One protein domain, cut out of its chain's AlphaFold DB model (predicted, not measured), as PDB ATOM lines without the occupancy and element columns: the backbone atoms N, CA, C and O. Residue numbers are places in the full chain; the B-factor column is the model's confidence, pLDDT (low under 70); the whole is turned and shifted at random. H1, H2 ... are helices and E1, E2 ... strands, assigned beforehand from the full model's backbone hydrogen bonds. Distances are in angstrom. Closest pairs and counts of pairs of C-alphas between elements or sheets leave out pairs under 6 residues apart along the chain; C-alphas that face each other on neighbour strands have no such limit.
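This is residues 553 to 592 and 599 to 736 of the 1101 residues of the protein "Csm1_B domain-containing protein" of Thermogladius sp (UniProt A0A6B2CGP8). One strongly twisted sheet of seven strands curls round the long helix H2, with H4 packed side by side with H2 and running the same way. H1 lies along the sheet over E5 and meets H2 near H2's last residues, while the hairpin of E1 and E2 reaches one end of the long axis and the short H3 lies near the other. The printed part has 178 residues with four named helices and seven named strands, in the order E1, E2, H1, E3, E4, E5, H2, E6, H3, H4, E7; the class is mixed, helices and strands. The sheet is branched at E1 and mixed, its neighbours antiparallel except for the parallel E6 and E7. The whole is compact, with a radius of gyration of the C-alphas of 16.6 A, yet elongated in outline, spanning 55 by 34 by 26 A.

E1, residues 554 to 566, begins at C-alpha 554 at (-39.325, -19.846, 39.874) and is 36.5 A long. E2 is residues 569 to 572, and H1, residues 574 to 588, measures 21.3 A. Beyond the cut come E3, residues 599 to 604, E4, residues 609 to 618, 27.7 A long, and E5, residues 623 to 629. H2, residues 643 to 667, begins at C-alpha 643 at (-55.198, -18.300, 33.066) and is 35.7 A long. E6 is residues 677 to 685, 25.8 A, and H3 is residues 695 to 699. H4, residues 706 to 725, measures 27.9 A. E7, residues 729 to 735, ends at C-alpha 735 at (-44.886, -15.311, 48.359).

E1 has three neighbours: E2, beside residues 563 to 566, and E5, beside 554 to 561, lie on one side of it, and E6 on the other side. E1 and E2 form a hairpin, with N 564 and O 571 2.9 A apart; E1 and E5 have N 560 and O 624 at 2.8 A, and E1 and E6 have N 561 and O 679 at 2.8 A. E3, E4 and E5 form a meander, each strand the antiparallel neighbour of the one before, with N 602 and O 611 at 2.8 A and N 616 and O 625 at 2.8 A. E6, H3, H4 and E7 form a strand-helix-strand unit, two parallel neighbour strands with helices between, and its crossover is right-handed; N 682 and O 731 are 2.8 A apart. H2 is on the sheet; its closest C-alphas to E1 are those of Gly 653 and Ser 555, 5.2 A. H1 is on the sheet at a height of 7.1 A, over E5 and only just over E1, with 3 C-alphas falling on E1; it runs along the strands, at 12 degrees to E5 on the local plane. H2 touches H1 with residues 660 to 667 alone, closest at the C-alphas of Leu 663 and Leu 584, 7.2 A, at a steep tilt of 60 degrees, opposite ways. H2 and H4 touch, closest at the C-alphas of Ser 658 and Leu 716, 4.2 A, at a shallow tilt of 24 degrees, the same way. H4 only grazes the sheet, with residues 720 to 724. H3 is not on the sheet and only just touches H4, with 3 pairs of C-alphas within 8 A, the closest those of Glu 695 and Val 706, 6.0 A. In H1 and H4 every O i to N i+4 pair is within hydrogen-bond range; H2 has 20 of 21, and H3 0 of 1 but 2 of 2 O i to N i+3 pairs.

The C-alphas farthest apart, those of Asn 567 and Gln 702, are 55.2 A apart. Residues 593 to 598 are not printed, and C-alphas 592 and 599 are 12.0 A apart across the cut. The link from E5 to H2, residues 630 to 642, is long. The mean pLDDT of the printed part is 85.1; residues 591 to 592, 604 to 609, 631 to 638 and 670 to 675 are under 70.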
ATOM      1  N   GLU A 553     -37.532 -18.200  36.562       77.25
ATOM      2  CA  GLU A 553     -38.640 -19.097  36.189       77.25
ATOM      3  C   GLU A 553     -39.226 -19.811  37.415       77.25
ATOM      4  O   GLU A 553     -39.799 -20.901  37.315       77.25
ATOM      5  N   LEU A 554     -39.022 -19.226  38.595       85.69
ATOM      6  CA  LEU A 554     -39.325 -19.846  39.874       85.69
ATOM      7  C   LEU A 554     -40.836 -20.061  40.023       85.69
ATOM      8  O   LEU A 554     -41.594 -19.102  40.119       85.69
ATOM      9  N   SER A 555     -41.271 -21.321  40.057       86.44
ATOM     10  CA  SER A 555     -42.678 -21.692  40.260       86.44
ATOM     11  C   SER A 555     -42.990 -21.899  41.738       86.44
ATOM     12  O   SER A 555     -44.053 -21.506  42.227       86.44
ATOM     13  N   SER A 556     -42.046 -22.503  42.462       91.12
ATOM     14  CA  SER A 556     -42.202 -22.808  43.876       91.12
ATOM     15  C   SER A 556     -40.873 -22.861  44.627       91.12
ATOM     16  O   SER A 556     -39.808 -23.095  44.054       91.12
ATOM     17  N   ILE A 557     -40.950 -22.629  45.935       95.31
ATOM     18  CA  ILE A 557     -39.851 -22.783  46.887       95.31
ATOM     19  C   ILE A 557     -40.302 -23.800  47.930       95.31
ATOM     20  O   ILE A 557     -41.348 -23.625  48.555       95.31
ATOM     21  N   ILE A 558     -39.512 -24.854  48.124       96.38
ATOM     22  CA  ILE A 558     -39.754 -25.866  49.151       96.38
ATOM     23  C   ILE A 558     -38.676 -25.724  50.214       96.38
ATOM     24  O   ILE A 558     -37.500 -25.908  49.912       96.38
ATOM     25  N   SER A 559     -39.051 -25.416  51.451       97.38
ATOM     26  CA  SER A 559     -38.115 -25.408  52.575       97.38
ATOM     27  C   SER A 559     -38.319 -26.641  53.444       97.38
ATOM     28  O   SER A 559     -39.446 -27.076  53.669       97.38
ATOM     29  N   ILE A 560     -37.222 -27.227  53.915       96.50
ATOM     30  CA  ILE A 560     -37.191 -28.403  54.781       96.50
ATOM     31  C   ILE A 560     -36.380 -28.016  56.012       96.50
ATOM     32  O   ILE A 560     -35.192 -27.724  55.904       96.50
ATOM     33  N   HIS A 561     -37.017 -28.012  57.173       96.06
ATOM     34  CA  HIS A 561     -36.408 -27.656  58.448       96.06
ATOM     35  C   HIS A 561     -36.286 -28.903  59.314       96.06
ATOM     36  O   HIS A 561     -37.276 -29.612  59.505       96.06
ATOM     37  N   VAL A 562     -35.086 -29.171  59.828       93.88
ATOM     38  CA  VAL A 562     -34.768 -30.366  60.607       93.88
ATOM     39  C   VAL A 562     -34.112 -29.972  61.925       93.88
ATOM     40  O   VAL A 562     -33.025 -29.389  61.963       93.88
ATOM     41  N   TYR A 563     -34.778 -30.328  63.021       93.06
ATOM     42  CA  TYR A 563     -34.330 -30.021  64.375       93.06
ATOM     43  C   TYR A 563     -34.230 -31.285  65.222       93.06
ATOM     44  O   TYR A 563     -35.126 -32.136  65.216       93.06
ATOM     45  N   LYS A 564     -33.166 -31.366  66.017       91.00
ATOM     46  CA  LYS A 564     -33.044 -32.292  67.146       91.00
ATOM     47  C   LYS A 564     -33.389 -31.566  68.443       91.00
ATOM     48  O   LYS A 564     -33.371 -30.339  68.501       91.00
ATOM     49  N   TYR A 565     -33.708 -32.315  69.490       88.00
ATOM     50  CA  TYR A 565     -34.084 -31.751  70.782       88.00
ATOM     51  C   TYR A 565     -33.080 -32.156  71.857       88.00
ATOM     52  O   TYR A 565     -32.910 -33.337  72.143       88.00
ATOM     53  N   GLU A 566     -32.453 -31.163  72.481       88.88
ATOM     54  CA  GLU A 566     -31.497 -31.339  73.573       88.88
ATOM     55  C   GLU A 566     -32.096 -30.700  74.830       88.88
ATOM     56  O   GLU A 566     -32.391 -29.506  74.843       88.88
ATOM     57  N   ASN A 567     -32.354 -31.503  75.870       84.94
ATOM     58  CA  ASN A 567     -33.035 -31.062  77.099       84.94
ATOM     59  C   ASN A 567     -34.369 -30.322  76.841       84.94
ATOM     60  O   ASN A 567     -34.717 -29.374  77.537       84.94
ATOM     61  N   GLY A 568     -35.118 -30.735  75.812       81.88
ATOM     62  CA  GLY A 568     -36.398 -30.116  75.444       81.88
ATOM     63  C   GLY A 568     -36.291 -28.803  74.655       81.88
ATOM     64  O   GLY A 568     -37.326 -28.243  74.290       81.88
ATOM     65  N   VAL A 569     -35.078 -28.340  74.332       88.38
ATOM     66  CA  VAL A 569     -34.824 -27.158  73.495       88.38
ATOM     67  C   VAL A 569     -34.433 -27.600  72.079       88.38
ATOM     68  O   VAL A 569     -33.574 -28.476  71.941       88.38
ATOM     69  N   PRO A 570     -35.029 -27.028  71.017       91.25
ATOM     70  CA  PRO A 570     -34.687 -27.392  69.648       91.25
ATOM     71  C   PRO A 570     -33.322 -26.824  69.242       91.25
ATOM     72  O   PRO A 570     -32.992 -25.660  69.493       91.25
ATOM     73  N   VAL A 571     -32.533 -27.659  68.575       93.50
ATOM     74  CA  VAL A 571     -31.219 -27.334  68.019       93.50
ATOM     75  C   VAL A 571     -31.205 -27.763  66.545       93.50
ATOM     76  O   VAL A 571     -31.699 -28.850  66.233       93.50
ATOM     77  N   PRO A 572     -30.658 -26.940  65.633       95.12
ATOM     78  CA  PRO A 572     -30.442 -27.306  64.237       95.12
ATOM     79  C   PRO A 572     -29.728 -28.649  64.090       95.12
ATOM     80  O   PRO A 572     -28.692 -28.871  64.722       95.12
ATOM     81  N   ASP A 573     -30.265 -29.539  63.256       92.81
ATOM     82  CA  ASP A 573     -29.595 -30.793  62.916       92.81
ATOM     83  C   ASP A 573     -28.828 -30.645  61.597       92.81
ATOM     84  O   ASP A 573     -29.343 -30.883  60.504       92.81
ATOM     85  N   THR A 574     -27.587 -30.181  61.716       90.25
ATOM     86  CA  THR A 574     -26.696 -29.908  60.584       90.25
ATOM     87  C   THR A 574     -26.426 -31.157  59.738       90.25
ATOM     88  O   THR A 574     -26.492 -31.078  58.512       90.25
ATOM     89  N   ASP A 575     -26.177 -32.308  60.366       89.44
ATOM     90  CA  ASP A 575     -25.848 -33.549  59.653       89.44
ATOM     91  C   ASP A 575     -27.047 -34.056  58.848       89.44
ATOM     92  O   ASP A 575     -26.910 -34.414  57.676       89.44
ATOM     93  N   ALA A 576     -28.244 -33.998  59.440       89.56
ATOM     94  CA  ALA A 576     -29.474 -34.370  58.757       89.56
ATOM     95  C   ALA A 576     -29.764 -33.480  57.538       89.56
ATOM     96  O   ALA A 576     -30.207 -33.980  56.504       89.56
ATOM     97  N   VAL A 577     -29.492 -32.172  57.620       91.75
ATOM     98  CA  VAL A 577     -29.638 -31.261  56.470       91.75
ATOM     99  C   VAL A 577     -28.728 -31.686  55.316       91.75
ATOM    100  O   VAL A 577     -29.185 -31.750  54.173       91.75
ATOM    101  N   TYR A 578     -27.461 -32.007  55.597       89.75
ATOM    102  CA  TYR A 578     -26.524 -32.476  54.572       89.75
ATOM    103  C   TYR A 578     -26.937 -33.823  53.972       89.75
ATOM    104  O   TYR A 578     -26.843 -33.997  52.756       89.75
ATOM    105  N   GLU A 579     -27.414 -34.758  54.796       88.69
ATOM    106  CA  GLU A 579     -27.908 -36.061  54.342       88.69
ATOM    107  C   GLU A 579     -29.108 -35.900  53.400       88.69
ATOM    108  O   GLU A 579     -29.087 -36.413  52.280       88.69
ATOM    109  N   VAL A 580     -30.114 -35.115  53.802       89.94
ATOM    110  CA  VAL A 580     -31.303 -34.848  52.980       89.94
ATOM    111  C   VAL A 580     -30.923 -34.153  51.671       89.94
ATOM    112  O   VAL A 580     -31.407 -34.549  50.610       89.94
ATOM    113  N   TYR A 581     -30.038 -33.151  51.716       91.50
ATOM    114  CA  TYR A 581     -29.536 -32.480  50.514       91.50
ATOM    115  C   TYR A 581     -28.868 -33.471  49.554       91.50
ATOM    116  O   TYR A 581     -29.221 -33.516  48.374       91.50
ATOM    117  N   LYS A 582     -27.944 -34.294  50.060       88.88
ATOM    118  CA  LYS A 582     -27.215 -35.275  49.255       88.88
ATOM    119  C   LYS A 582     -28.176 -36.257  48.587       88.88
ATOM    120  O   LYS A 582     -28.124 -36.418  47.369       88.88
ATOM    121  N   GLU A 583     -29.083 -36.856  49.351       87.38
ATOM    122  CA  GLU A 583     -30.047 -37.830  48.833       87.38
ATOM    123  C   GLU A 583     -30.982 -37.215  47.787       87.38
ATOM    124  O   GLU A 583     -31.167 -37.791  46.713       87.38
ATOM    125  N   LEU A 584     -31.523 -36.018  48.040       88.19
ATOM    126  CA  LEU A 584     -32.356 -35.321  47.059       88.19
ATOM    127  C   LEU A 584     -31.577 -34.973  45.788       88.19
ATOM    128  O   LEU A 584     -32.080 -35.210  44.689       88.19
ATOM    129  N   SER A 585     -30.354 -34.454  45.914       87.38
ATOM    130  CA  SER A 585     -29.533 -34.097  44.752       87.38
ATOM    131  C   SER A 585     -29.201 -35.313  43.881       87.38
ATOM    132  O   SER A 585     -29.285 -35.221  42.657       87.38
ATOM    133  N   LEU A 586     -28.908 -36.470  44.489       85.06
ATOM    134  CA  LEU A 586     -28.595 -37.711  43.778       85.06
ATOM    135  C   LEU A 586     -29.822 -38.246  43.037       85.06
ATOM    136  O   LEU A 586     -29.729 -38.611  41.867       85.06
ATOM    137  N   HIS A 587     -30.987 -38.256  43.688       83.38
ATOM    138  CA  HIS A 587     -32.211 -38.771  43.077       83.38
ATOM    139  C   HIS A 587     -32.729 -37.870  41.952       83.38
ATOM    140  O   HIS A 587     -33.079 -38.370  40.882       83.38
ATOM    141  N   LEU A 588     -32.760 -36.549  42.163       81.62
ATOM    142  CA  LEU A 588     -33.290 -35.606  41.171       81.62
ATOM    143  C   LEU A 588     -32.392 -35.486  39.932       81.62
ATOM    144  O   LEU A 588     -32.891 -35.187  38.852       81.62
ATOM    145  N   SER A 589     -31.097 -35.779  40.060       77.06
ATOM    146  CA  SER A 589     -30.133 -35.776  38.953       77.06
ATOM    147  C   SER A 589     -29.915 -37.133  38.275       77.06
ATOM    148  O   SER A 589     -29.060 -37.246  37.396       77.06
ATOM    149  N   ARG A 590     -30.648 -38.178  38.689       74.94
ATOM    150  CA  ARG A 590     -30.453 -39.574  38.243       74.94
ATOM    151  C   ARG A 590     -29.043 -40.132  38.505       74.94
ATOM    152  O   ARG A 590     -28.567 -40.979  37.756       74.94
ATOM    153  N   GLY A 591     -28.398 -39.694  39.585       65.88
ATOM    154  CA  GLY A 591     -27.113 -40.223  40.054       65.88
ATOM    155  C   GLY A 591     -25.869 -39.578  39.435       65.88
ATOM    156  O   GLY A 591     -24.761 -39.984  39.774       65.88
ATOM    157  N   SER A 592     -26.029 -38.566  38.579       62.78
ATOM    158  CA  SER A 592     -24.935 -37.894  37.858       62.78
ATOM    159  C   SER A 592     -24.513 -36.571  38.513       62.78
ATOM    160  O   SER A 592     -24.405 -35.555  37.830       62.78
ATOM    161  N   LEU A 599     -26.784 -26.707  41.799       91.50
ATOM    162  CA  LEU A 599     -27.711 -26.603  40.674       91.50
ATOM    163  C   LEU A 599     -27.776 -27.933  39.916       91.50
ATOM    164  O   LEU A 599     -26.775 -28.409  39.385       91.50
ATOM    165  N   VAL A 600     -28.964 -28.520  39.804       88.25
ATOM    166  CA  VAL A 600     -29.172 -29.749  39.027       88.25
ATOM    167  C   VAL A 600     -30.256 -29.544  37.983       88.25
ATOM    168  O   VAL A 600     -31.155 -28.724  38.157       88.25
ATOM    169  N   ARG A 601     -30.189 -30.316  36.897       82.69
ATOM    170  CA  ARG A 601     -31.309 -30.434  35.963       82.69
ATOM    171  C   ARG A 601     -32.131 -31.645  36.380       82.69
ATOM    172  O   ARG A 601     -31.653 -32.770  36.275       82.69
ATOM    173  N   GLY A 602     -33.331 -31.400  36.889       74.56
ATOM    174  CA  GLY A 602     -34.277 -32.458  37.213       74.56
ATOM    175  C   GLY A 602     -35.007 -32.919  35.963       74.56
ATOM    176  O   GLY A 602     -35.473 -32.083  35.190       74.56
ATOM    177  N   GLU A 603     -35.135 -34.232  35.778       73.06
ATOM    178  CA  GLU A 603     -36.050 -34.817  34.796       73.06
ATOM    179  C   GLU A 603     -37.170 -35.584  35.501       73.06
ATOM    180  O   GLU A 603     -36.924 -36.572  36.201       73.06
ATOM    181  N   PHE A 604     -38.407 -35.170  35.254       67.25
ATOM    182  CA  PHE A 604     -39.607 -35.698  35.888       67.25
ATOM    183  C   PHE A 604     -40.475 -36.440  34.864       67.25
ATOM    184  O   PHE A 604     -40.470 -36.110  33.679       67.25
ATOM    185  N   GLU A 605     -41.186 -37.474  35.327       62.62
ATOM    186  CA  GLU A 605     -42.112 -38.298  34.526       62.62
ATOM    187  C   GLU A 605     -41.524 -38.782  33.183       62.62
ATOM    188  O   GLU A 605     -41.927 -38.345  32.110       62.62
ATOM    189  N   GLN A 606     -40.542 -39.693  33.233       59.75
ATOM    190  CA  GLN A 606     -39.925 -40.313  32.040       59.75
ATOM    191  C   GLN A 606     -39.391 -39.310  30.990       59.75
ATOM    192  O   GLN A 606     -39.296 -39.638  29.810       59.75
ATOM    193  N   GLY A 607     -39.007 -38.101  31.416       57.84
ATOM    194  CA  GLY A 607     -38.427 -37.080  30.539       57.84
ATOM    195  C   GLY A 607     -39.448 -36.147  29.880       57.84
ATOM    196  O   GLY A 607     -39.051 -35.342  29.041       57.84
ATOM    197  N   LEU A 608     -40.736 -36.202  30.255       56.78
ATOM    198  CA  LEU A 608     -41.726 -35.221  29.782       56.78
ATOM    199  C   LEU A 608     -41.434 -33.800  30.279       56.78
ATOM    200  O   LEU A 608     -41.724 -32.833  29.577       56.78
ATOM    201  N   TYR A 609     -40.863 -33.681  31.477       63.97
ATOM    202  CA  TYR A 609     -40.631 -32.412  32.152       63.97
ATOM    203  C   TYR A 609     -39.165 -32.316  32.563       63.97
ATOM    204  O   TYR A 609     -38.649 -33.207  33.240       63.97
ATOM    205  N   SER A 610     -38.491 -31.230  32.188       70.12
ATOM    206  CA  SER A 610     -37.129 -30.957  32.651       70.12
ATOM    207  C   SER A 610     -37.018 -29.518  33.122       70.12
ATOM    208  O   SER A 610     -37.467 -28.623  32.414       70.12
ATOM    209  N   GLY A 611     -36.408 -29.295  34.279       76.38
ATOM    210  CA  GLY A 611     -36.236 -27.959  34.848       76.38
ATOM    211  C   GLY A 611     -34.968 -27.873  35.683       76.38
ATOM    212  O   GLY A 611     -34.405 -28.896  36.084       76.38
ATOM    213  N   ASN A 612     -34.508 -26.652  35.934       83.62
ATOM    214  CA  ASN A 612     -33.404 -26.432  36.854       83.62
ATOM    215  C   ASN A 612     -33.934 -26.438  38.293       83.62
ATOM    216  O   ASN A 612     -35.011 -25.924  38.587       83.62
ATOM    217  N   ILE A 613     -33.162 -27.025  39.197       89.19
ATOM    218  CA  ILE A 613     -33.449 -27.045  40.627       89.19
ATOM    219  C   ILE A 613     -32.213 -26.523  41.332       89.19
ATOM    220  O   ILE A 613     -31.124 -27.072  41.145       89.19
ATOM    221  N   ALA A 614     -32.384 -25.479  42.138       93.56
ATOM    222  CA  ALA A 614     -31.315 -24.988  42.993       93.56
ATOM    223  C   ALA A 614     -31.531 -25.452  44.433       93.56
ATOM    224  O   ALA A 614     -32.632 -25.352  44.976       93.56
ATOM    225  N   PHE A 615     -30.465 -25.931  45.055       95.00
ATOM    226  CA  PHE A 615     -30.408 -26.279  46.462       95.00
ATOM    227  C   PHE A 615     -29.701 -25.172  47.235       95.00
ATOM    228  O   PHE A 615     -28.640 -24.697  46.844       95.00
ATOM    229  N   THR A 616     -30.286 -24.776  48.358       96.38
ATOM    230  CA  THR A 616     -29.717 -23.807  49.301       96.38
ATOM    231  C   THR A 616     -29.707 -24.444  50.693       96.38
ATOM    232  O   THR A 616     -30.627 -24.233  51.489       96.38
ATOM    233  N   PRO A 617     -28.727 -25.319  50.975       95.69
ATOM    234  CA  PRO A 617     -28.524 -25.881  52.304       95.69
ATOM    235  C   PRO A 617     -28.033 -24.795  53.270       95.69
ATOM    236  O   PRO A 617     -27.012 -24.159  53.028       95.69
ATOM    237  N   LEU A 618     -28.731 -24.634  54.394       96.12
ATOM    238  CA  LEU A 618     -28.413 -23.713  55.492       96.12
ATOM    239  C   LEU A 618     -28.314 -24.469  56.835       96.12
ATOM    240  O   LEU A 618     -29.152 -24.300  57.732       96.12
ATOM    241  N   PRO A 619     -27.283 -25.314  57.018       93.81
ATOM    242  CA  PRO A 619     -27.148 -26.139  58.216       93.81
ATOM    243  C   PRO A 619     -27.064 -25.390  59.561       93.81
ATOM    244  O   PRO A 619     -27.571 -25.947  60.539       93.81
ATOM    245  N   PRO A 620     -26.497 -24.163  59.669       92.81
ATOM    246  CA  PRO A 620     -26.460 -23.407  60.929       92.81
ATOM    247  C   PRO A 620     -27.825 -23.149  61.573       92.81
ATOM    248  O   PRO A 620     -27.908 -22.986  62.786       92.81
ATOM    249  N   VAL A 621     -28.885 -23.131  60.762       95.62
ATOM    250  CA  VAL A 621     -30.285 -22.930  61.176       95.62
ATOM    251  C   VAL A 621     -31.157 -24.158  60.906       95.62
ATOM    252  O   VAL A 621     -32.364 -24.128  61.141       95.62
ATOM    253  N   GLY A 622     -30.546 -25.259  60.456       95.56
ATOM    254  CA  GLY A 622     -31.209 -26.548  60.287       95.56
ATOM    255  C   GLY A 622     -32.178 -26.553  59.113       95.56
ATOM    256  O   GLY A 622     -33.227 -27.176  59.214       95.56
ATOM    257  N   ALA A 623     -31.870 -25.832  58.030       97.56
ATOM    258  CA  ALA A 623     -32.772 -25.683  56.894       97.56
ATOM    259  C   ALA A 623     -32.131 -26.110  55.566       97.56
ATOM    260  O   ALA A 623     -30.928 -25.970  55.365       97.56
ATOM    261  N   LEU A 624     -32.953 -26.588  54.636       97.06
ATOM    262  CA  LEU A 624     -32.631 -26.799  53.227       97.06
ATOM    263  C   LEU A 624     -33.745 -26.190  52.384       97.06
ATOM    264  O   LEU A 624     -34.900 -26.575  52.539       97.06
ATOM    265  N   TYR A 625     -33.401 -25.291  51.468       97.88
ATOM    266  CA  TYR A 625     -34.348 -24.779  50.481       97.88
ATOM    267  C   TYR A 625     -34.090 -25.426  49.124       97.88
ATOM    268  O   TYR A 625     -32.944 -25.602  48.709       97.88
ATOM    269  N   VAL A 626     -35.171 -25.775  48.440       95.44
ATOM    270  CA  VAL A 626     -35.192 -26.342  47.096       95.44
ATOM    271  C   VAL A 626     -36.035 -25.416  46.229       95.44
ATOM    272  O   VAL A 626     -37.250 -25.312  46.404       95.44
ATOM    273  N   LEU A 627     -35.377 -24.696  45.329       94.38
ATOM    274  CA  LEU A 627     -35.997 -23.730  44.433       94.38
ATOM    275  C   LEU A 627     -36.298 -24.422  43.111       94.38
ATOM    276  O   LEU A 627     -35.399 -24.969  42.469       94.38
ATOM    277  N   VAL A 628     -37.565 -24.393  42.721       88.50
ATOM    278  CA  VAL A 628     -38.102 -25.187  41.620       88.50
ATOM    279  C   VAL A 628     -38.528 -24.267  40.484       88.50
ATOM    280  O   VAL A 628     -39.400 -23.413  40.668       88.50
ATOM    281  N   THR A 629     -37.954 -24.454  39.293       85.19
ATOM    282  CA  THR A 629     -38.426 -23.755  38.091       85.19
ATOM    283  C   THR A 629     -39.647 -24.432  37.478       85.19
ATOM    284  O   THR A 629     -39.948 -25.599  37.743       85.19
ATOM    285  N   SER A 630     -40.367 -23.702  36.629       72.19
ATOM    286  CA  SER A 630     -41.324 -24.311  35.707       72.19
ATOM    287  C   SER A 630     -40.588 -25.223  34.696       72.19
ATOM    288  O   SER A 630     -39.541 -24.831  34.186       72.19
ATOM    289  N   PRO A 631     -41.084 -26.435  34.389       59.56
ATOM    290  CA  PRO A 631     -40.434 -27.407  33.504       59.56
ATOM    291  C   PRO A 631     -40.705 -27.202  31.993       59.56
ATOM    292  O   PRO A 631     -40.622 -28.160  31.221       59.56
ATOM    293  N   LEU A 632     -41.099 -26.001  31.553       56.38
ATOM    294  CA  LEU A 632     -41.570 -25.756  30.180       56.38
ATOM    295  C   LEU A 632     -40.439 -25.606  29.144       56.38
ATOM    296  O   LEU A 632     -39.291 -25.318  29.465       56.38
ATOM    297  N   ARG A 633     -40.799 -25.800  27.863       45.16
ATOM    298  CA  ARG A 633     -39.889 -25.890  26.700       45.16
ATOM    299  C   ARG A 633     -39.138 -24.598  26.332       45.16
ATOM    300  O   ARG A 633     -38.240 -24.678  25.501       45.16
ATOM    301  N   ALA A 634     -39.478 -23.443  26.908       46.66
ATOM    302  CA  ALA A 634     -38.809 -22.177  26.616       46.66
ATOM    303  C   ALA A 634     -38.865 -21.208  27.819       46.66
ATOM    304  O   ALA A 634     -39.914 -21.123  28.467       46.66
ATOM    305  N   PRO A 635     -37.788 -20.447  28.087       52.12
ATOM    306  CA  PRO A 635     -37.822 -19.305  28.996       52.12
ATOM    307  C   PRO A 635     -38.884 -18.288  28.579       52.12
ATOM    308  O   PRO A 635     -39.024 -17.998  27.395       52.12
ATOM    309  N   GLY A 636     -39.639 -17.716  29.517       54.62
ATOM    310  CA  GLY A 636     -40.712 -16.794  29.150       54.62
ATOM    311  C   GLY A 636     -41.171 -15.864  30.264       54.62
ATOM    312  O   GLY A 636     -40.964 -16.119  31.447       54.62
ATOM    313  N   ILE A 637     -41.818 -14.771  29.858       59.00
ATOM    314  CA  ILE A 637     -42.500 -13.830  30.749       59.00
ATOM    315  C   ILE A 637     -43.828 -14.474  31.150       59.00
ATOM    316  O   ILE A 637     -44.789 -14.462  30.380       59.00
ATOM    317  N   TYR A 638     -43.875 -15.067  32.342       66.88
ATOM    318  CA  TYR A 638     -45.102 -15.655  32.872       66.88
ATOM    319  C   TYR A 638     -45.985 -14.576  33.476       66.88
ATOM    320  O   TYR A 638     -45.621 -13.928  34.463       66.88
ATOM    321  N   ASN A 639     -47.170 -14.405  32.900       72.25
ATOM    322  CA  ASN A 639     -48.160 -13.518  33.466       72.25
ATOM    323  C   ASN A 639     -49.194 -14.324  34.249       72.25
ATOM    324  O   ASN A 639     -50.057 -14.977  33.673       72.25
ATOM    325  N   MET A 640     -49.126 -14.236  35.577       77.81
ATOM    326  CA  MET A 640     -50.070 -14.915  36.468       77.81
ATOM    327  C   MET A 640     -51.509 -14.384  36.367       77.81
ATOM    328  O   MET A 640     -52.411 -14.989  36.938       77.81
ATOM    329  N   GLU A 641     -51.751 -13.276  35.664       75.19
ATOM    330  CA  GLU A 641     -53.101 -12.819  35.313       75.19
ATOM    331  C   GLU A 641     -53.718 -13.615  34.159       75.19
ATOM    332  O   GLU A 641     -54.938 -13.631  34.011       75.19
ATOM    333  N   GLU A 642     -52.905 -14.261  33.319       77.88
ATOM    334  CA  GLU A 642     -53.400 -15.058  32.201       77.88
ATOM    335  C   GLU A 642     -53.589 -16.501  32.637       77.88
ATOM    336  O   GLU A 642     -52.626 -17.203  32.940       77.88
ATOM    337  N   ALA A 643     -54.838 -16.963  32.612       80.31
ATOM    338  CA  ALA A 643     -55.198 -18.300  33.066       80.31
ATOM    339  C   ALA A 643     -54.368 -19.415  32.407       80.31
ATOM    340  O   ALA A 643     -53.965 -20.353  33.092       80.31
ATOM    341  N   GLU A 644     -54.067 -19.316  31.110       77.12
ATOM    342  CA  GLU A 644     -53.236 -20.295  30.391       77.12
ATOM    343  C   GLU A 644     -51.777 -20.280  30.879       77.12
ATOM    344  O   GLU A 644     -51.228 -21.329  31.214       77.12
ATOM    345  N   SER A 645     -51.170 -19.091  31.002       77.25
ATOM    346  CA  SER A 645     -49.793 -18.921  31.492       77.25
ATOM    347  C   SER A 645     -49.647 -19.398  32.941       77.25
ATOM    348  O   SER A 645     -48.748 -20.184  33.254       77.25
ATOM    349  N   ALA A 646     -50.583 -18.998  33.807       80.12
ATOM    350  CA  ALA A 646     -50.655 -19.441  35.195       80.12
ATOM    351  C   ALA A 646     -50.841 -20.963  35.298       80.12
ATOM    352  O   ALA A 646     -50.177 -21.607  36.111       80.12
ATOM    353  N   SER A 647     -51.698 -21.553  34.451       82.62
ATOM    354  CA  SER A 647     -51.936 -23.002  34.443       82.62
ATOM    355  C   SER A 647     -50.660 -23.780  34.139       82.62
ATOM    356  O   SER A 647     -50.300 -24.690  34.884       82.62
ATOM    357  N   LEU A 648     -49.940 -23.396  33.086       77.50
ATOM    358  CA  LEU A 648     -48.721 -24.091  32.677       77.50
ATOM    359  C   LEU A 648     -47.613 -23.993  33.740       77.50
ATOM    360  O   LEU A 648     -46.951 -24.986  34.046       77.50
ATOM    361  N   MET A 649     -47.427 -22.807  34.327       79.88
ATOM    362  CA  MET A 649     -46.412 -22.586  35.360       79.88
ATOM    363  C   MET A 649     -46.696 -23.388  36.638       79.88
ATOM    364  O   MET A 649     -45.784 -23.973  37.228       79.88
ATOM    365  N   LEU A 650     -47.961 -23.441  37.061       83.56
ATOM    366  CA  LEU A 650     -48.357 -24.117  38.296       83.56
ATOM    367  C   LEU A 650     -48.446 -25.631  38.156       83.56
ATOM    368  O   LEU A 650     -48.061 -26.329  39.091       83.56
ATOM    369  N   GLU A 651     -48.883 -26.152  37.004       84.25
ATOM    370  CA  GLU A 651     -48.902 -27.597  36.756       84.25
ATOM    371  C   GLU A 651     -47.507 -28.196  36.984       84.25
ATOM    372  O   GLU A 651     -47.335 -29.148  37.750       84.25
ATOM    373  N   GLY A 652     -46.492 -27.569  36.386       78.88
ATOM    374  CA  GLY A 652     -45.103 -27.953  36.570       78.88
ATOM    375  C   GLY A 652     -44.633 -27.857  38.020       78.88
ATOM    376  O   GLY A 652     -44.052 -28.809  38.545       78.88
ATOM    377  N   GLY A 653     -44.941 -26.745  38.693       85.38
ATOM    378  CA  GLY A 653     -44.632 -26.561  40.112       85.38
ATOM    379  C   GLY A 653     -45.237 -27.652  41.004       85.38
ATOM    380  O   GLY A 653     -44.542 -28.195  41.866       85.38
ATOM    381  N   TYR A 654     -46.496 -28.041  40.769       90.25
ATOM    382  CA  TYR A 654     -47.163 -29.108  41.521       90.25
ATOM    383  C   TYR A 654     -46.514 -30.475  41.300       90.25
ATOM    384  O   TYR A 654     -46.263 -31.187  42.274       90.25
ATOM    385  N   ARG A 655     -46.209 -30.843  40.048       86.19
ATOM    386  CA  ARG A 655     -45.594 -32.143  39.718       86.19
ATOM    387  C   ARG A 655     -44.202 -32.292  40.318       86.19
ATOM    388  O   ARG A 655     -43.885 -33.327  40.916       86.19
ATOM    389  N   VAL A 656     -43.377 -31.252  40.199       85.44
ATOM    390  CA  VAL A 656     -42.025 -31.260  40.767       85.44
ATOM    391  C   VAL A 656     -42.086 -31.301  42.290       85.44
ATOM    392  O   VAL A 656     -41.433 -32.149  42.902       85.44
ATOM    393  N   SER A 657     -42.932 -30.469  42.905       89.81
ATOM    394  CA  SER A 657     -43.127 -30.483  44.359       89.81
ATOM    395  C   SER A 657     -43.596 -31.851  44.852       89.81
ATOM    396  O   SER A 657     -43.020 -32.398  45.786       89.81
ATOM    397  N   SER A 658     -44.576 -32.456  44.176       91.00
ATOM    398  CA  SER A 658     -45.083 -33.798  44.483       91.00
ATOM    399  C   SER A 658     -43.970 -34.851  44.436       91.00
ATOM    400  O   SER A 658     -43.835 -35.665  45.351       91.00
ATOM    401  N   SER A 659     -43.117 -34.789  43.408       87.81
ATOM    402  CA  SER A 659     -41.976 -35.695  43.245       87.81
ATOM    403  C   SER A 659     -40.961 -35.549  44.383       87.81
ATOM    404  O   SER A 659     -40.532 -36.553  44.956       87.81
ATOM    405  N   ILE A 660     -40.621 -34.311  44.759       88.56
ATOM    406  CA  ILE A 660     -39.709 -34.018  45.876       88.56
ATOM    407  C   ILE A 660     -40.290 -34.535  47.196       88.56
ATOM    408  O   ILE A 660     -39.595 -35.234  47.932       88.56
ATOM    409  N   LEU A 661     -41.571 -34.277  47.483       92.50
ATOM    410  CA  LEU A 661     -42.226 -34.787  48.694       92.50
ATOM    411  C   LEU A 661     -42.270 -36.320  48.736       92.50
ATOM    412  O   LEU A 661     -42.066 -36.922  49.789       92.50
ATOM    413  N   GLY A 662     -42.510 -36.966  47.592       90.62
ATOM    414  CA  GLY A 662     -42.479 -38.422  47.473       90.62
ATOM    415  C   GLY A 662     -41.099 -39.011  47.778       90.62
ATOM    416  O   GLY A 662     -41.010 -40.040  48.449       90.62
ATOM    417  N   LEU A 663     -40.024 -38.351  47.334       88.12
ATOM    418  CA  LEU A 663     -38.646 -38.727  47.667       88.12
ATOM    419  C   LEU A 663     -38.342 -38.499  49.150       88.12
ATOM    420  O   LEU A 663     -37.851 -39.412  49.807       88.12
ATOM    421  N   LEU A 664     -38.709 -37.338  49.697       88.25
ATOM    422  CA  LEU A 664     -38.560 -37.038  51.124       88.25
ATOM    423  C   LEU A 664     -39.259 -38.075  51.997       88.25
ATOM    424  O   LEU A 664     -38.687 -38.543  52.976       88.25
ATOM    425  N   SER A 665     -40.465 -38.494  51.610       88.00
ATOM    426  CA  SER A 665     -41.199 -39.536  52.325       88.00
ATOM    427  C   SER A 665     -40.412 -40.846  52.397       88.00
ATOM    428  O   SER A 665     -40.433 -41.485  53.444       88.00
ATOM    429  N   LYS A 666     -39.680 -41.225  51.339       85.62
ATOM    430  CA  LYS A 666     -38.809 -42.414  51.337       85.62
ATOM    431  C   LYS A 666     -37.544 -42.209  52.170       85.62
ATOM    432  O   LYS A 666     -37.156 -43.113  52.897       85.62
ATOM    433  N   ILE A 667     -36.920 -41.032  52.085       81.44
ATOM    434  CA  ILE A 667     -35.725 -40.690  52.878       81.44
ATOM    435  C   ILE A 667     -36.042 -40.793  54.377       81.44
ATOM    436  O   ILE A 667     -35.256 -41.337  55.144       81.44
ATOM    437  N   LEU A 668     -37.234 -40.356  54.785       75.44
ATOM    438  CA  LEU A 668     -37.705 -40.435  56.170       75.44
ATOM    439  C   LEU A 668     -37.970 -41.861  56.680       75.44
ATOM    440  O   LEU A 668     -38.086 -42.037  57.890       75.44
ATOM    441  N   ASP A 669     -38.060 -42.870  55.804       74.62
ATOM    442  CA  ASP A 669     -38.131 -44.280  56.224       74.62
ATOM    443  C   ASP A 669     -36.763 -44.827  56.673       74.62
ATOM    444  O   ASP A 669     -36.688 -45.902  57.272       74.62
ATOM    445  N   SER A 670     -35.676 -44.090  56.415       67.19
ATOM    446  CA  SER A 670     -34.348 -44.412  56.930       67.19
ATOM    447  C   SER A 670     -34.276 -44.174  58.449       67.19
ATOM    448  O   SER A 670     -34.732 -43.136  58.939       67.19
ATOM    449  N   PRO A 671     -33.640 -45.070  59.231       59.84
ATOM    450  CA  PRO A 671     -33.449 -44.891  60.675       59.84
ATOM    451  C   PRO A 671     -32.621 -43.645  61.039       59.84
ATOM    452  O   PRO A 671     -32.596 -43.249  62.204       59.84
ATOM    453  N   SER A 672     -31.976 -42.999  60.061       55.22
ATOM    454  CA  SER A 672     -31.162 -41.804  60.261       55.22
ATOM    455  C   SER A 672     -31.943 -40.576  60.716       55.22
ATOM    456  O   SER A 672     -31.293 -39.714  61.286       55.22
ATOM    457  N   LEU A 673     -33.282 -40.492  60.582       61.53
ATOM    458  CA  LEU A 673     -34.084 -39.291  60.914       61.53
ATOM    459  C   LEU A 673     -35.113 -39.448  62.067       61.53
ATOM    460  O   LEU A 673     -35.734 -38.461  62.459       61.53
ATOM    461  N   GLY A 674     -35.266 -40.636  62.664       57.00
ATOM    462  CA  GLY A 674     -36.474 -41.035  63.423       57.00
ATOM    463  C   GLY A 674     -36.932 -40.173  64.621       57.00
ATOM    464  O   GLY A 674     -38.136 -40.068  64.876       57.00
ATOM    465  N   ASP A 675     -36.017 -39.514  65.340       69.25
ATOM    466  CA  ASP A 675     -36.357 -38.680  66.512       69.25
ATOM    467  C   ASP A 675     -36.397 -37.165  66.251       69.25
ATOM    468  O   ASP A 675     -36.661 -36.384  67.169       69.25
ATOM    469  N   ARG A 676     -36.198 -36.736  65.004       83.75
ATOM    470  CA  ARG A 676     -36.138 -35.314  64.632       83.75
ATOM    471  C   ARG A 676     -37.525 -34.718  64.403       83.75
ATOM    472  O   ARG A 676     -38.484 -35.419  64.082       83.75
ATOM    473  N   SER A 677     -37.622 -33.403  64.569       88.06
ATOM    474  CA  SER A 677     -38.753 -32.608  64.090       88.06
ATOM    475  C   SER A 677     -38.451 -32.167  62.667       88.06
ATOM    476  O   SER A 677     -37.430 -31.514  62.440       88.06
ATOM    477  N   VAL A 678     -39.308 -32.555  61.724       91.62
ATOM    478  CA  VAL A 678     -39.182 -32.200  60.310       91.62
ATOM    479  C   VAL A 678     -40.394 -31.369  59.921       91.62
ATOM    480  O   VAL A 678     -41.531 -31.826  60.061       91.62
ATOM    481  N   ARG A 679     -40.145 -30.158  59.421       93.44
ATOM    482  CA  ARG A 679     -41.169 -29.294  58.830       93.44
ATOM    483  C   ARG A 679     -40.841 -29.031  57.373       93.44
ATOM    484  O   ARG A 679     -39.695 -28.756  57.039       93.44
ATOM    485  N   ILE A 680     -41.856 -29.074  56.527       96.38
ATOM    486  CA  ILE A 680     -41.765 -28.779  55.107       96.38
ATOM    487  C   ILE A 680     -42.724 -27.640  54.783       96.38
ATOM    488  O   ILE A 680     -43.908 -27.716  55.105       96.38
ATOM    489  N   LYS A 681     -42.237 -26.595  54.120       97.31
ATOM    490  CA  LYS A 681     -43.072 -25.497  53.626       97.31
ATOM    491  C   LYS A 681     -43.002 -25.462  52.112       97.31
ATOM    492  O   LYS A 681     -41.927 -25.626  51.547       97.31
ATOM    493  N   ILE A 682     -44.141 -25.244  51.466       97.31
ATOM    494  CA  ILE A 682     -44.270 -25.176  50.012       97.31
ATOM    495  C   ILE A 682     -44.877 -23.821  49.677       97.31
ATOM    496  O   ILE A 682     -46.040 -23.557  49.992       97.31
ATOM    497  N   TRP A 683     -44.082 -22.958  49.056       95.50
ATOM    498  CA  TRP A 683     -44.523 -21.647  48.606       95.50
ATOM    499  C   TRP A 683     -44.633 -21.588  47.107       95.50
ATOM    500  O   TRP A 683     -43.666 -21.866  46.405       95.50
ATOM    501  N   PHE A 684     -45.790 -21.152  46.632       93.94
ATOM    502  CA  PHE A 684     -45.988 -20.811  45.232       93.94
ATOM    503  C   PHE A 684     -45.685 -19.333  45.021       93.94
ATOM    504  O   PHE A 684     -46.160 -18.467  45.761       93.94
ATOM    505  N   VAL A 685     -44.858 -19.041  44.023       91.06
ATOM    506  CA  VAL A 685     -44.385 -17.679  43.767       91.06
ATOM    507  C   VAL A 685     -45.418 -16.934  42.935       91.06
ATOM    508  O   VAL A 685     -45.870 -17.438  41.912       91.06
ATOM    509  N   ASN A 686     -45.811 -15.739  43.378       90.19
ATOM    510  CA  ASN A 686     -46.736 -14.841  42.677       90.19
ATOM    511  C   ASN A 686     -48.117 -15.456  42.347       90.19
ATOM    512  O   ASN A 686     -48.832 -14.946  41.486       90.19
ATOM    513  N   ALA A 687     -48.535 -16.512  43.062       90.62
ATOM    514  CA  ALA A 687     -49.793 -17.238  42.836       90.62
ATOM    515  C   ALA A 687     -50.729 -17.283  44.074       90.62
ATOM    516  O   ALA A 687     -51.156 -18.365  44.492       90.62
ATOM    517  N   PRO A 688     -51.111 -16.130  44.660       93.31
ATOM    518  CA  PRO A 688     -51.963 -16.063  45.860       93.31
ATOM    519  C   PRO A 688     -53.327 -16.756  45.723       93.31
ATOM    520  O   PRO A 688     -53.876 -17.253  46.697       93.31
ATOM    521  N   HIS A 689     -53.877 -16.820  44.513       90.62
ATOM    522  CA  HIS A 689     -55.192 -17.395  44.231       90.62
ATOM    523  C   HIS A 689     -55.154 -18.894  43.889       90.62
ATOM    524  O   HIS A 689     -56.208 -19.513  43.761       90.62
ATOM    525  N   LEU A 690     -53.957 -19.485  43.748       91.75
ATOM    526  CA  LEU A 690     -53.778 -20.872  43.298       91.75
ATOM    527  C   LEU A 690     -52.792 -21.687  44.141       91.75
ATOM    528  O   LEU A 690     -52.581 -22.860  43.855       91.75
ATOM    529  N   PHE A 691     -52.218 -21.136  45.211       95.19
ATOM    530  CA  PHE A 691     -51.343 -21.920  46.092       95.19
ATOM    531  C   PHE A 691     -52.059 -23.135  46.725       95.19
ATOM    532  O   PHE A 691     -51.431 -24.156  47.003       95.19
ATOM    533  N   LEU A 692     -53.387 -23.044  46.881       95.44
ATOM    534  CA  LEU A 692     -54.301 -24.166  47.087       95.44
ATOM    535  C   LEU A 692     -55.300 -24.215  45.929       95.44
ATOM    536  O   LEU A 692     -56.275 -23.459  45.902       95.44
ATOM    537  N   PHE A 693     -55.045 -25.091  44.960       94.12
ATOM    538  CA  PHE A 693     -55.851 -25.173  43.747       94.12
ATOM    539  C   PHE A 693     -57.287 -25.644  44.024       94.12
ATOM    540  O   PHE A 693     -57.522 -26.579  44.790       94.12
ATOM    541  N   THR A 694     -58.249 -25.029  43.334       90.94
ATOM    542  CA  THR A 694     -59.663 -25.419  43.334       90.94
ATOM    543  C   THR A 694     -60.261 -25.273  41.937       90.94
ATOM    544  O   THR A 694     -60.031 -24.277  41.254       90.94
ATOM    545  N   GLU A 695     -61.098 -26.227  41.523       90.94
ATOM    546  CA  GLU A 695     -61.793 -26.184  40.225       90.94
ATOM    547  C   GLU A 695     -62.763 -24.996  40.110       90.94
ATOM    548  O   GLU A 695     -63.060 -24.526  39.009       90.94
ATOM    549  N   ASN A 696     -63.202 -24.453  41.254       91.12
ATOM    550  CA  ASN A 696     -64.045 -23.260  41.329       91.12
ATOM    551  C   ASN A 696     -63.371 -22.003  40.760       91.12
ATOM    552  O   ASN A 696     -64.058 -21.007  40.531       91.12
ATOM    553  N   ILE A 697     -62.060 -22.038  40.482       87.06
ATOM    554  CA  ILE A 697     -61.369 -20.927  39.826       87.06
ATOM    555  C   ILE A 697     -61.959 -20.595  38.442       87.06
ATOM    556  O   ILE A 697     -61.910 -19.448  38.007       87.06
ATOM    557  N   ARG A 698     -62.638 -21.551  37.789       89.56
ATOM    558  CA  ARG A 698     -63.367 -21.316  36.529       89.56
ATOM    559  C   ARG A 698     -64.468 -20.266  36.609       89.56
ATOM    560  O   ARG A 698     -64.878 -19.747  35.575       89.56
ATOM    561  N   ALA A 699     -64.964 -19.971  37.809       89.44
ATOM    562  CA  ALA A 699     -65.926 -18.894  37.992       89.44
ATOM    563  C   ALA A 699     -65.286 -17.505  37.791       89.44
ATOM    564  O   ALA A 699     -66.002 -16.571  37.444       89.44
ATOM    565  N   TYR A 700     -63.966 -17.384  37.977       87.25
ATOM    566  CA  TYR A 700     -63.194 -16.164  37.719       87.25
ATOM    567  C   TYR A 700     -62.778 -16.062  36.253       87.25
ATOM    568  O   TYR A 700     -62.952 -15.017  35.637       87.25
ATOM    569  N   ASP A 701     -62.242 -17.154  35.699       84.94
ATOM    570  CA  ASP A 701     -61.821 -17.227  34.300       84.94
ATOM    571  C   ASP A 701     -62.026 -18.646  33.750       84.94
ATOM    572  O   ASP A 701     -61.476 -19.624  34.255       84.94
ATOM    573  N   GLN A 702     -62.814 -18.787  32.685       84.44
ATOM    574  CA  GLN A 702     -63.116 -20.098  32.104       84.44
ATOM    575  C   GLN A 702     -61.926 -20.731  31.361       84.44
ATOM    576  O   GLN A 702     -61.966 -21.931  31.085       84.44
ATOM    577  N   ARG A 703     -60.868 -19.962  31.065       86.44
ATOM    578  CA  ARG A 703     -59.691 -20.404  30.295       86.44
ATOM    579  C   ARG A 703     -58.697 -21.256  31.094       86.44
ATOM    580  O   ARG A 703     -57.768 -21.801  30.509       86.44
ATOM    581  N   PHE A 704     -58.872 -21.413  32.409       83.62
ATOM    582  CA  PHE A 704     -57.994 -22.267  33.222       83.62
ATOM    583  C   PHE A 704     -58.017 -23.740  32.762       83.62
ATOM    584  O   PHE A 704     -59.089 -24.355  32.627       83.62
ATOM    585  N   MET A 705     -56.827 -24.344  32.627       82.62
ATOM    586  CA  MET A 705     -56.628 -25.768  32.302       82.62
ATOM    587  C   MET A 705     -56.872 -26.653  33.535       82.62
ATOM    588  O   MET A 705     -55.967 -27.240  34.125       82.62
ATOM    589  N   VAL A 706     -58.127 -26.702  33.984       84.94
ATOM    590  CA  VAL A 706     -58.490 -27.296  35.281       84.94
ATOM    591  C   VAL A 706     -58.156 -28.778  35.391       84.94
ATOM    592  O   VAL A 706     -57.824 -29.219  36.484       84.94
ATOM    593  N   LYS A 707     -58.239 -29.555  34.308       86.50
ATOM    594  CA  LYS A 707     -58.070 -31.009  34.390       86.50
ATOM    595  C   LYS A 707     -56.638 -31.379  34.792       86.50
ATOM    596  O   LYS A 707     -56.441 -32.079  35.780       86.50
ATOM    597  N   GLU A 708     -55.652 -30.863  34.068       82.75
ATOM    598  CA  GLU A 708     -54.227 -31.127  34.278       82.75
ATOM    599  C   GLU A 708     -53.742 -30.560  35.623       82.75
ATOM    600  O   GLU A 708     -53.010 -31.226  36.366       82.75
ATOM    601  N   LEU A 709     -54.215 -29.360  35.984       86.50
ATOM    602  CA  LEU A 709     -53.953 -28.741  37.285       86.50
ATOM    603  C   LEU A 709     -54.533 -29.559  38.442       86.50
ATOM    604  O   LEU A 709     -53.833 -29.801  39.425       86.50
ATOM    605  N   ALA A 710     -55.787 -30.008  38.325       90.44
ATOM    606  CA  ALA A 710     -56.449 -30.815  39.346       90.44
ATOM    607  C   ALA A 710     -55.706 -32.133  39.570       90.44
ATOM    608  O   ALA A 710     -55.421 -32.488  40.712       90.44
ATOM    609  N   GLU A 711     -55.354 -32.839  38.494       90.94
ATOM    610  CA  GLU A 711     -54.607 -34.097  38.568       90.94
ATOM    611  C   GLU A 711     -53.244 -33.899  39.252       90.94
ATOM    612  O   GLU A 711     -52.902 -34.637  40.181       90.94
ATOM    613  N   SER A 712     -52.494 -32.866  38.857       89.50
ATOM    614  CA  SER A 712     -51.167 -32.566  39.412       89.50
ATOM    615  C   SER A 712     -51.234 -32.149  40.883       89.50
ATOM    616  O   SER A 712     -50.471 -32.645  41.718       89.50
ATOM    617  N   PHE A 713     -52.189 -31.289  41.244       94.00
ATOM    618  CA  PHE A 713     -52.378 -30.857  42.626       94.00
ATOM    619  C   PHE A 713     -52.881 -31.996  43.526       94.00
ATOM    620  O   PHE A 713     -52.451 -32.120  44.673       94.00
ATOM    621  N   GLN A 714     -53.731 -32.896  43.015       94.69
ATOM    622  CA  GLN A 714     -54.144 -34.095  43.752       94.69
ATOM    623  C   GLN A 714     -52.957 -35.005  44.090       94.69
ATOM    624  O   GLN A 714     -52.926 -35.588  45.176       94.69
ATOM    625  N   GLN A 715     -51.976 -35.140  43.193       93.56
ATOM    626  CA  GLN A 715     -50.754 -35.892  43.489       93.56
ATOM    627  C   GLN A 715     -49.948 -35.229  44.612       93.56
ATOM    628  O   GLN A 715     -49.560 -35.911  45.563       93.56
ATOM    629  N   LEU A 716     -49.781 -33.905  44.553       95.12
ATOM    630  CA  LEU A 716     -49.123 -33.132  45.608       95.12
ATOM    631  C   LEU A 716     -49.834 -33.290  46.962       95.12
ATOM    632  O   LEU A 716     -49.185 -33.523  47.988       95.12
ATOM    633  N   GLY A 717     -51.168 -33.241  46.966       96.31
ATOM    634  CA  GLY A 717     -51.990 -33.495  48.149       96.31
ATOM    635  C   GLY A 717     -51.758 -34.892  48.730       96.31
ATOM    636  O   GLY A 717     -51.513 -35.024  49.928       96.31
ATOM    637  N   LYS A 718     -51.733 -35.939  47.892       95.94
ATOM    638  CA  LYS A 718     -51.441 -37.322  48.324       95.94
ATOM    639  C   LYS A 718     -50.033 -37.469  48.907       95.94
ATOM    640  O   LYS A 718     -49.869 -38.135  49.930       95.94
ATOM    641  N   ALA A 719     -49.026 -36.852  48.288       95.44
ATOM    642  CA  ALA A 719     -47.654 -36.870  48.796       95.44
ATOM    643  C   ALA A 719     -47.553 -36.180  50.169       95.44
ATOM    644  O   ALA A 719     -46.927 -36.702  51.092       95.44
ATOM    645  N   SER A 720     -48.261 -35.061  50.337       96.44
ATOM    646  CA  SER A 720     -48.333 -34.320  51.602       96.44
ATOM    647  C   SER A 720     -49.040 -35.118  52.698       96.44
ATOM    648  O   SER A 720     -48.534 -35.227  53.810       96.44
ATOM    649  N   GLN A 721     -50.165 -35.766  52.379       95.62
ATOM    650  CA  GLN A 721     -50.863 -36.671  53.300       95.62
ATOM    651  C   GLN A 721     -49.973 -37.832  53.763       95.62
ATOM    652  O   GLN A 721     -50.042 -38.236  54.924       95.62
ATOM    653  N   ALA A 722     -49.139 -38.385  52.875       93.00
ATOM    654  CA  ALA A 722     -48.211 -39.457  53.232       93.00
ATOM    655  C   ALA A 722     -47.174 -38.994  54.269       93.00
ATOM    656  O   ALA A 722     -46.890 -39.732  55.209       93.00
ATOM    657  N   LEU A 723     -46.661 -37.769  54.133       91.75
ATOM    658  CA  LEU A 723     -45.738 -37.149  55.087       91.75
ATOM    659  C   LEU A 723     -46.424 -36.805  56.419       91.75
ATOM    660  O   LEU A 723     -45.901 -37.142  57.480       91.75
ATOM    661  N   LEU A 724     -47.632 -36.234  56.375       92.12
ATOM    662  CA  LEU A 724     -48.429 -35.920  57.568       92.12
ATOM    663  C   LEU A 724     -48.720 -37.167  58.419       92.12
ATOM    664  O   LEU A 724     -48.621 -37.119  59.644       92.12
ATOM    665  N   ARG A 725     -49.015 -38.314  57.788       89.62
ATOM    666  CA  ARG A 725     -49.196 -39.605  58.490       89.62
ATOM    667  C   ARG A 725     -47.924 -40.097  59.180       89.62
ATOM    668  O   ARG A 725     -48.017 -40.849  60.145       89.62
ATOM    669  N   LYS A 726     -46.756 -39.666  58.702       86.88
ATOM    670  CA  LYS A 726     -45.446 -39.919  59.313       86.88
ATOM    671  C   LYS A 726     -45.053 -38.836  60.325       86.88
ATOM    672  O   LYS A 726     -43.896 -38.780  60.704       86.88
ATOM    673  N   GLY A 727     -45.969 -37.960  60.745       84.94
ATOM    674  CA  GLY A 727     -45.693 -36.923  61.744       84.94
ATOM    675  C   GLY A 727     -44.828 -35.758  61.251       84.94
ATOM    676  O   GLY A 727     -44.397 -34.948  62.067       84.94
ATOM    677  N   VAL A 728     -44.589 -35.655  59.940       90.19
ATOM    678  CA  VAL A 728     -43.933 -34.496  59.324       90.19
ATOM    679  C   VAL A 728     -44.946 -33.379  59.177       90.19
ATOM    680  O   VAL A 728     -46.037 -33.589  58.648       90.19
ATOM    681  N   ASP A 729     -44.576 -32.181  59.606       91.75
ATOM    682  CA  ASP A 729     -45.418 -31.008  59.438       91.75
ATOM    683  C   ASP A 729     -45.250 -30.443  58.023       91.75
ATOM    684  O   ASP A 729     -44.132 -30.160  57.609       91.75
ATOM    685  N   VAL A 730     -46.337 -30.289  57.267       95.75
ATOM    686  CA  VAL A 730     -46.313 -29.757  55.893       95.75
ATOM    687  C   VAL A 730     -47.176 -28.503  55.845       95.75
ATOM    688  O   VAL A 730     -48.292 -28.549  56.350       95.75
ATOM    689  N   SER A 731     -46.723 -27.403  55.244       97.19
ATOM    690  CA  SER A 731     -47.511 -26.168  55.070       97.19
ATOM    691  C   SER A 731     -47.532 -25.688  53.621       97.19
ATOM    692  O   SER A 731     -46.507 -25.757  52.942       97.19
ATOM    693  N   PHE A 732     -48.643 -25.096  53.193       98.19
ATOM    694  CA  PHE A 732     -48.806 -24.468  51.883       98.19
ATOM    695  C   PHE A 732     -48.965 -22.958  52.036       98.19
ATOM    696  O   PHE A 732     -49.699 -22.492  52.899       98.19
ATOM    697  N   GLY A 733     -48.321 -22.184  51.171       97.19
ATOM    698  CA  GLY A 733     -48.474 -20.733  51.161       97.19
ATOM    699  C   GLY A 733     -48.064 -20.116  49.836       97.19
ATOM    700  O   GLY A 733     -47.770 -20.818  48.866       97.19
ATOM    701  N   PHE A 734     -48.014 -18.790  49.806       95.12
ATOM    702  CA  PHE A 734     -47.515 -18.045  48.659       95.12
ATOM    703  C   PHE A 734     -46.569 -16.934  49.102       95.12
ATOM    704  O   PHE A 734     -46.617 -16.460  50.237       95.12
ATOM    705  N   THR A 735     -45.728 -16.493  48.175       91.38
ATOM    706  CA  THR A 735     -44.886 -15.311  48.359       91.38
ATOM    707  C   THR A 735     -44.968 -14.415  47.129       91.38
ATOM    708  O   THR A 735     -45.166 -14.909  46.015       91.38
ATOM    709  N   LEU A 736     -44.871 -13.103  47.338       88.25
ATOM    710  CA  LEU A 736     -44.824 -12.109  46.270       88.25
ATOM    711  C   LEU A 736     -43.367 -11.694  46.091       88.25
ATOM    712  O   LEU A 736     -42.773 -11.160  47.020       88.25
TER     713      LEU A 736